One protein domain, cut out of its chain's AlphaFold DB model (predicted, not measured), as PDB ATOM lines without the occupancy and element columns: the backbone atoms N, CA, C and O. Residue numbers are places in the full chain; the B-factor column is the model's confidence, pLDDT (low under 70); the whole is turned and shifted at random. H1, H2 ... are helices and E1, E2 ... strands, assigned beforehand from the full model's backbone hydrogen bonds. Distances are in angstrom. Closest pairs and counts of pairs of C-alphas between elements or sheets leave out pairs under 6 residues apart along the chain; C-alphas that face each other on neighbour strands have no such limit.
ATOM      1  N   PRO A  28     -29.533  13.377  24.133       83.81
ATOM      2  CA  PRO A  28     -28.280  13.366  23.394       83.81
ATOM      3  C   PRO A  28     -27.123  13.816  24.296       83.81
ATOM      4  O   PRO A  28     -27.254  14.781  25.044       83.81
ATOM      5  N   HIS A  29     -25.964  13.157  24.186       84.25
ATOM      6  CA  HIS A  29     -24.816  13.351  25.088       84.25
ATOM      7  C   HIS A  29     -24.341  14.811  25.255       84.25
ATOM      8  O   HIS A  29     -23.769  15.143  26.293       84.25
ATOM      9  N   HIS A  30     -24.600  15.687  24.276       91.62
ATOM     10  CA  HIS A  30     -24.190  17.101  24.285       91.62
ATOM     11  C   HIS A  30     -25.340  18.077  23.993       91.62
ATOM     12  O   HIS A  30     -25.132  19.198  23.521       91.62
ATOM     13  N   GLY A  31     -26.574  17.662  24.270       92.44
ATOM     14  CA  GLY A  31     -27.735  18.503  24.040       92.44
ATOM     15  C   GLY A  31     -28.911  18.163  24.937       92.44
ATOM     16  O   GLY A  31     -28.919  17.192  25.682       92.44
ATOM     17  N   ARG A  32     -29.935  18.998  24.842       93.50
ATOM     18  CA  ARG A  32     -31.218  18.821  25.498       93.50
ATOM     19  C   ARG A  32     -32.298  18.774  24.436       93.50
ATOM     20  O   ARG A  32     -32.428  19.705  23.636       93.50
ATOM     21  N   LEU A  33     -33.092  17.710  24.454       92.62
ATOM     22  CA  LEU A  33     -34.301  17.644  23.650       92.62
ATOM     23  C   LEU A  33     -35.437  18.339  24.408       92.62
ATOM     24  O   LEU A  33     -35.744  18.011  25.555       92.62
ATOM     25  N   THR A  34     -36.026  19.352  23.780       93.38
ATOM     26  CA  THR A  34     -37.176  20.073  24.329       93.38
ATOM     27  C   THR A  34     -38.410  19.652  23.559       93.38
ATOM     28  O   THR A  34     -38.528  19.959  22.373       93.38
ATOM     29  N   ASP A  35     -39.321  18.967  24.235       92.75
ATOM     30  CA  ASP A  35     -40.525  18.435  23.607       92.75
ATOM     31  C   ASP A  35     -41.711  19.366  23.875       92.75
ATOM     32  O   ASP A  35     -41.939  19.793  25.007       92.75
ATOM     33  N   LYS A  36     -42.486  19.665  22.831       91.12
ATOM     34  CA  LYS A  36     -43.809  20.282  22.923       91.12
ATOM     35  C   LYS A  36     -44.840  19.296  22.394       91.12
ATOM     36  O   LYS A  36     -44.794  18.893  21.233       91.12
ATOM     37  N   HIS A  37     -45.778  18.920  23.254       88.25
ATOM     38  CA  HIS A  37     -46.850  17.987  22.934       88.25
ATOM     39  C   HIS A  37     -48.181  18.736  22.913       88.25
ATOM     40  O   HIS A  37     -48.545  19.351  23.911       88.25
ATOM     41  N   ILE A  38     -48.895  18.693  21.783       83.00
ATOM     42  CA  ILE A  38     -50.215  19.334  21.647       83.00
ATOM     43  C   ILE A  38     -51.317  18.442  22.229       83.00
ATOM     44  O   ILE A  38     -52.214  18.931  22.909       83.00
ATOM     45  N   HIS A  39     -51.242  17.133  21.979       78.94
ATOM     46  CA  HIS A  39     -52.288  16.185  22.375       78.94
ATOM     47  C   HIS A  39     -51.829  15.239  23.484       78.94
ATOM     48  O   HIS A  39     -52.461  15.156  24.531       78.94
ATOM     49  N   SER A  40     -50.716  14.536  23.274       82.88
ATOM     50  CA  SER A  40     -50.123  13.650  24.275       82.88
ATOM     51  C   SER A  40     -48.648  13.393  23.971       82.88
ATOM     52  O   SER A  40     -48.136  13.796  22.921       82.88
ATOM     53  N   LEU A  41     -47.945  12.766  24.916       81.56
ATOM     54  CA  LEU A  41     -46.508  12.538  24.808       81.56
ATOM     55  C   LEU A  41     -46.193  11.749  23.525       81.56
ATOM     56  O   LEU A  41     -46.620  10.611  23.363       81.56
ATOM     57  N   ARG A  42     -45.420  12.366  22.629       72.31
ATOM     58  CA  ARG A  42     -44.920  11.784  21.369       72.31
ATOM     59  C   ARG A  42     -45.987  11.402  20.335       72.31
ATOM     60  O   ARG A  42     -45.708  10.595  19.455       72.31
ATOM     61  N   THR A  43     -47.188  11.975  20.397       85.88
ATOM     62  CA  THR A  43     -48.206  11.748  19.355       85.88
ATOM     63  C   THR A  43     -48.088  12.715  18.184       85.88
ATOM     64  O   THR A  43     -47.272  13.637  18.209       85.88
ATOM     65  N   ILE A  44     -48.919  12.509  17.158       84.94
ATOM     66  CA  ILE A  44     -49.050  13.387  15.986       84.94
ATOM     67  C   ILE A  44     -49.105  14.857  16.428       84.94
ATOM     68  O   ILE A  44     -49.734  15.191  17.434       84.94
ATOM     69  N   ALA A  45     -48.402  15.707  15.678       85.81
ATOM     70  CA  ALA A  45     -48.175  17.123  15.947       85.81
ATOM     71  C   ALA A  45     -47.316  17.434  17.189       85.81
ATOM     72  O   ALA A  45     -47.218  18.589  17.595       85.81
ATOM     73  N   SER A  46     -46.644  16.440  17.782       91.06
ATOM     74  CA  SER A  46     -45.564  16.715  18.737       91.06
ATOM     75  C   SER A  46     -44.360  17.290  18.008       91.06
ATOM     76  O   SER A  46     -43.916  16.723  17.006       91.06
ATOM     77  N   THR A  47     -43.810  18.373  18.543       89.69
ATOM     78  CA  THR A  47     -42.621  19.038  18.016       89.69
ATOM     79  C   THR A  47     -41.486  18.913  19.019       89.69
ATOM     80  O   THR A  47     -41.649  19.233  20.195       89.69
ATOM     81  N   TRP A  48     -40.322  18.481  18.554       92.00
ATOM     82  CA  TRP A  48     -39.094  18.389  19.341       92.00
ATOM     83  C   TRP A  48     -38.100  19.415  18.828       92.00
ATOM     84  O   TRP A  48     -37.895  19.540  17.618       92.00
ATOM     85  N   ARG A  49     -37.456  20.121  19.753       94.62
ATOM     86  CA  ARG A  49     -36.377  21.056  19.458       94.62
ATOM     87  C   ARG A  49     -35.101  20.600  20.142       94.62
ATOM     88  O   ARG A  49     -35.061  20.476  21.367       94.62
ATOM     89  N   LEU A  50     -34.058  20.383  19.352       94.12
ATOM     90  CA  LEU A  50     -32.733  20.070  19.863       94.12
ATOM     91  C   LEU A  50     -32.012  21.371  20.221       94.12
ATOM     92  O   LEU A  50     -31.809  22.233  19.366       94.12
ATOM     93  N   SER A  51     -31.619  21.505  21.485       92.75
ATOM     94  CA  SER A  51     -30.736  22.574  21.952       92.75
ATOM     95  C   SER A  51     -29.384  21.967  22.301       92.75
ATOM     96  O   SER A  51     -29.328  21.069  23.134       92.75
ATOM     97  N   VAL A  52     -28.302  22.427  21.683       94.44
ATOM     98  CA  VAL A  52     -26.943  21.947  21.988       94.44
ATOM     99  C   VAL A  52     -26.232  22.874  22.967       94.44
ATOM    100  O   VAL A  52     -26.595  24.046  23.107       94.44
ATOM    101  N   LEU A  53     -25.242  22.339  23.681       91.25
ATOM    102  CA  LEU A  53     -24.411  23.127  24.587       91.25
ATOM    103  C   LEU A  53     -23.583  24.169  23.817       91.25
ATOM    104  O   LEU A  53     -23.302  24.033  22.626       91.25
ATOM    105  N   LYS A  54     -23.189  25.244  24.505       90.81
ATOM    106  CA  LYS A  54     -22.380  26.315  23.910       90.81
ATOM    107  C   LYS A  54     -21.054  25.742  23.392       90.81
ATOM    108  O   LYS A  54     -20.276  25.223  24.183       90.81
ATOM    109  N   GLY A  55     -20.792  25.912  22.096       93.19
ATOM    110  CA  GLY A  55     -19.588  25.409  21.423       93.19
ATOM    111  C   GLY A  55     -19.836  24.204  20.513       93.19
ATOM    112  O   GLY A  55     -18.962  23.865  19.726       93.19
ATOM    113  N   GLU A  56     -21.030  23.615  20.567       92.94
ATOM    114  CA  GLU A  56     -21.439  22.499  19.715       92.94
ATOM    115  C   GLU A  56     -22.273  22.988  18.519       92.94
ATOM    116  O   GLU A  56     -22.961  24.011  18.594       92.94
ATOM    117  N   VAL A  57     -22.239  22.243  17.411       90.12
ATOM    118  CA  VAL A  57     -22.994  22.547  16.184       90.12
ATOM    119  C   VAL A  57     -23.977  21.416  15.893       90.12
ATOM    120  O   VAL A  57     -23.618  20.242  15.917       90.12
ATOM    121  N   VAL A  58     -25.231  21.766  15.594       89.69
ATOM    122  CA  VAL A  58     -26.241  20.799  15.140       89.69
ATOM    123  C   VAL A  58     -26.045  20.533  13.653       89.69
ATOM    124  O   VAL A  58     -26.104  21.459  12.847       89.69
ATOM    125  N   ILE A  59     -25.871  19.266  13.283       87.62
ATOM    126  CA  ILE A  59     -25.910  18.824  11.887       87.62
ATOM    127  C   ILE A  59     -27.321  18.294  11.607       87.62
ATOM    128  O   ILE A  59     -27.731  17.290  12.186       87.62
ATOM    129  N   GLY A  60     -28.069  18.980  10.739       89.81
ATOM    130  CA  GLY A  60     -29.448  18.630  10.377       89.81
ATOM    131  C   GLY A  60     -30.494  19.613  10.914       89.81
ATOM    132  O   GLY A  60     -30.179  20.743  11.290       89.81
ATOM    133  N   SER A  61     -31.766  19.203  10.921       81.94
ATOM    134  CA  SER A  61     -32.853  20.071  11.376       81.94
ATOM    135  C   SER A  61     -32.869  20.183  12.905       81.94
ATOM    136  O   SER A  61     -32.930  19.197  13.636       81.94
ATOM    137  N   CYS A  62     -32.858  21.416  13.414       86.50
ATOM    138  CA  CYS A  62     -32.935  21.694  14.852       86.50
ATOM    139  C   CYS A  62     -34.337  21.465  15.438       86.50
ATOM    140  O   CYS A  62     -34.510  21.441  16.658       86.50
ATOM    141  N   THR A  63     -35.335  21.319  14.565       87.94
ATOM    142  CA  THR A  63     -36.728  21.054  14.909       87.94
ATOM    143  C   THR A  63     -37.210  19.869  14.086       87.94
ATOM    144  O   THR A  63     -36.915  19.771  12.894       87.94
ATOM    145  N   SER A  64     -37.943  18.963  14.718       87.31
ATOM    146  CA  SER A  64     -38.643  17.880  14.035       87.31
ATOM    147  C   SER A  64     -40.073  17.812  14.563       87.31
ATOM    148  O   SER A  64     -40.336  18.158  15.716       87.31
ATOM    149  N   THR A  65     -41.007  17.417  13.704       88.50
ATOM    150  CA  THR A  65     -42.427  17.327  14.043       88.50
ATOM    151  C   THR A  65     -42.934  15.953  13.650       88.50
ATOM    152  O   THR A  65     -42.668  15.465  12.555       88.50
ATOM    153  N   THR A  66     -43.683  15.325  14.549       87.56
ATOM    154  CA  THR A  66     -44.332  14.043  14.276       87.56
ATOM    155  C   THR A  66     -45.519  14.292  13.361       87.56
ATOM    156  O   THR A  66     -46.497  14.917  13.772       87.56
ATOM    157  N   MET A  67     -45.451  13.819  12.123       83.69
ATOM    158  CA  MET A  67     -46.570  13.894  11.185       83.69
ATOM    159  C   MET A  67     -47.320  12.563  11.156       83.69
ATOM    160  O   MET A  67     -46.734  11.507  11.388       83.69
ATOM    161  N   SER A  68     -48.624  12.609  10.872       84.12
ATOM    162  CA  SER A  68     -49.346  11.385  10.509       84.12
ATOM    163  C   SER A  68     -48.779  10.846   9.188       84.12
ATOM    164  O   SER A  68     -48.344  11.633   8.344       84.12
ATOM    165  N   SER A  69     -48.788   9.526   8.987       74.19
ATOM    166  CA  SER A  69     -48.327   8.910   7.732       74.19
ATOM    167  C   SER A  69     -49.081   9.462   6.518       74.19
ATOM    168  O   SER A  69     -48.470   9.752   5.494       74.19
ATOM    169  N   THR A  70     -50.384   9.714   6.657       71.94
ATOM    170  CA  THR A  70     -51.222  10.329   5.619       71.94
ATOM    171  C   THR A  70     -50.794  11.766   5.308       71.94
ATOM    172  O   THR A  70     -50.728  12.150   4.144       71.94
ATOM    173  N   SER A  71     -50.448  12.556   6.331       71.00
ATOM    174  CA  SER A  71     -49.944  13.928   6.158       71.00
ATOM    175  C   SER A  71     -48.542  13.956   5.553       71.00
ATOM    176  O   SER A  71     -48.247  14.854   4.773       71.00
ATOM    177  N   PHE A  72     -47.689  12.987   5.895       72.88
ATOM    178  CA  PHE A  72     -46.369  12.837   5.287       72.88
ATOM    179  C   PHE A  72     -46.497  12.530   3.795       72.88
ATOM    180  O   PHE A  72     -45.891  13.224   2.989       72.88
ATOM    181  N   ILE A  73     -47.348  11.565   3.427       70.69
ATOM    182  CA  ILE A  73     -47.613  11.226   2.025       70.69
ATOM    183  C   ILE A  73     -48.191  12.435   1.285       70.69
ATOM    184  O   ILE A  73     -47.675  12.781   0.238       70.69
ATOM    185  N   ALA A  74     -49.187  13.138   1.833       60.75
ATOM    186  CA  ALA A  74     -49.755  14.321   1.179       60.75
ATOM    187  C   ALA A  74     -48.730  15.455   0.980       60.75
ATOM    188  O   ALA A  74     -48.695  16.068  -0.084       60.75
ATOM    189  N   TYR A  75     -47.877  15.712   1.977       69.56
ATOM    190  CA  TYR A  75     -46.809  16.711   1.883       69.56
ATOM    191  C   TYR A  75     -45.766  16.329   0.828       69.56
ATOM    192  O   TYR A  75     -45.380  17.162   0.011       69.56
ATOM    193  N   PHE A  76     -45.345  15.063   0.814       69.31
ATOM    194  CA  PHE A  76     -44.383  14.561  -0.161       69.31
ATOM    195  C   PHE A  76     -44.983  14.552  -1.572       69.31
ATOM    196  O   PHE A  76     -44.391  15.096  -2.493       69.31
ATOM    197  N   THR A  77     -46.194  14.027  -1.753       67.69
ATOM    198  CA  THR A  77     -46.875  14.017  -3.053       67.69
ATOM    199  C   THR A  77     -47.121  15.433  -3.574       67.69
ATOM    200  O   THR A  77     -46.944  15.662  -4.763       67.69
ATOM    201  N   GLY A  78     -47.453  16.398  -2.708       64.94
ATOM    202  CA  GLY A  78     -47.584  17.809  -3.088       64.94
ATOM    203  C   GLY A  78     -46.259  18.438  -3.529       64.94
ATOM    204  O   GLY A  78     -46.207  19.077  -4.572       64.94
ATOM    205  N   LEU A  79     -45.167  18.189  -2.795       66.94
ATOM    206  CA  LEU A  79     -43.825  18.654  -3.172       66.94
ATOM    207  C   LEU A  79     -43.375  18.110  -4.532       66.94
ATOM    208  O   LEU A  79     -42.745  18.824  -5.304       66.94
ATOM    209  N   PHE A  80     -43.680  16.849  -4.834       52.78
ATOM    210  CA  PHE A  80     -43.262  16.234  -6.093       52.78
ATOM    211  C   PHE A  80     -44.215  16.530  -7.255       52.78
ATOM    212  O   PHE A  80     -43.746  16.596  -8.386       52.78
ATOM    213  N   ALA A  81     -45.504  16.776  -7.005       52.66
ATOM    214  CA  ALA A  81     -46.452  17.175  -8.047       52.66
ATOM    215  C   ALA A  81     -46.060  18.502  -8.722       52.66
ATOM    216  O   ALA A  81     -46.256  18.644  -9.925       52.66
ATOM    217  N   ASP A  82     -45.430  19.416  -7.979       43.19
ATOM    218  CA  ASP A  82     -44.980  20.713  -8.499       43.19
ATOM    219  C   ASP A  82     -43.562  20.684  -9.112       43.19
ATOM    220  O   ASP A  82     -43.133  21.670  -9.708       43.19
ATOM    221  N   THR A  83     -42.823  19.569  -9.006       45.50
ATOM    222  CA  THR A  83     -41.392  19.507  -9.390       45.50
ATOM    223  C   THR A  83     -41.071  18.474 -10.483       45.50
ATOM    224  O   THR A  83     -39.914  18.090 -10.657       45.50
ATOM    225  N   LEU A  84     -42.060  18.021 -11.260       42.06
ATOM    226  CA  LEU A  84     -41.869  17.009 -12.316       42.06
ATOM    227  C   LEU A  84     -41.300  17.527 -13.655       42.06
ATOM    228  O   LEU A  84     -41.383  16.812 -14.646       42.06
ATOM    229  N   ASP A  85     -40.649  18.694 -13.684       38.75
ATOM    230  CA  ASP A  85     -39.929  19.183 -14.880       38.75
ATOM    231  C   ASP A  85     -38.394  19.192 -14.748       38.75
ATOM    232  O   ASP A  85     -37.685  19.492 -15.707       38.75
ATOM    233  N   SER A  86     -37.823  18.809 -13.599       38.28
ATOM    234  CA  SER A  86     -36.375  18.563 -13.520       38.28
ATOM    235  C   SER A  86     -36.023  17.616 -12.376       38.28
ATOM    236  O   SER A  86     -36.387  17.848 -11.228       38.28
TER     237      SER A  86
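What this domain is: This is residues 28 to 86 of the 352 residues of an uncharacterized protein of Pseudocercospora fijiensis (strain CIRAD86) (UniProt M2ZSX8). A small antiparallel sheet of three strands, two longer ones and a short third, has a single helix set off from it past the short strand, with no packing of helix on sheet; residues 76 to 86, the later part of H1 and the tail, stick out free. The printed part has 59 residues, with the named elements E1, E2, E3 and H1 in that order along the chain, and the sheet's order is E1, E2, E3. The class is mixed, helices and strands, with under half of the residues in named elements. The whole is only just loose, close to extended, with a radius of gyration of the C-alphas of 15.3 A, and flat, spanning 43 by 32 by 13 A.

How they stand to each other: E1, residues 31 to 36, and E2, residues 47 to 52, are an antiparallel hairpin at 159 degrees between directions; N 34 and O 49 are 2.8 A apart, within hydrogen-bond range, and the C-alphas of Gly 31 and Val 52, which face each other, are 4.1 A apart. E2 and E3, residues 63 to 65, form a second antiparallel hairpin at 160 degrees, with N 48 and O 64 within hydrogen-bond range at 2.9 A. The three strands make a meander, each the antiparallel neighbour of the one before, with E2 the inner strand. H1, residues 69 to 81, is not on the sheet, with 0 pairs of C-alphas within 10 A, and is apart from E1 and E2. In H1 every O i to N i+4 pair is within hydrogen-bond range.

Where its parts are: E1 begins at C-alpha 31, (-27.735, 18.503, 24.040), and is 16.2 A long. E2 is 16.4 A long and E3 6.9 A. H1 is 17.9 A long and ends at C-alpha 81, (-46.452, 17.175, -8.047).

The domain as a whole: The farthest C-alphas, those of Lys 54 and Asp 85, are 43.2 A apart. The printed part has no cut. The link from E3 to H1 is tight, the other two are short, and no link is long. Mean pLDDT of the printed part is 79.6; residues 74 to 86 are under 70.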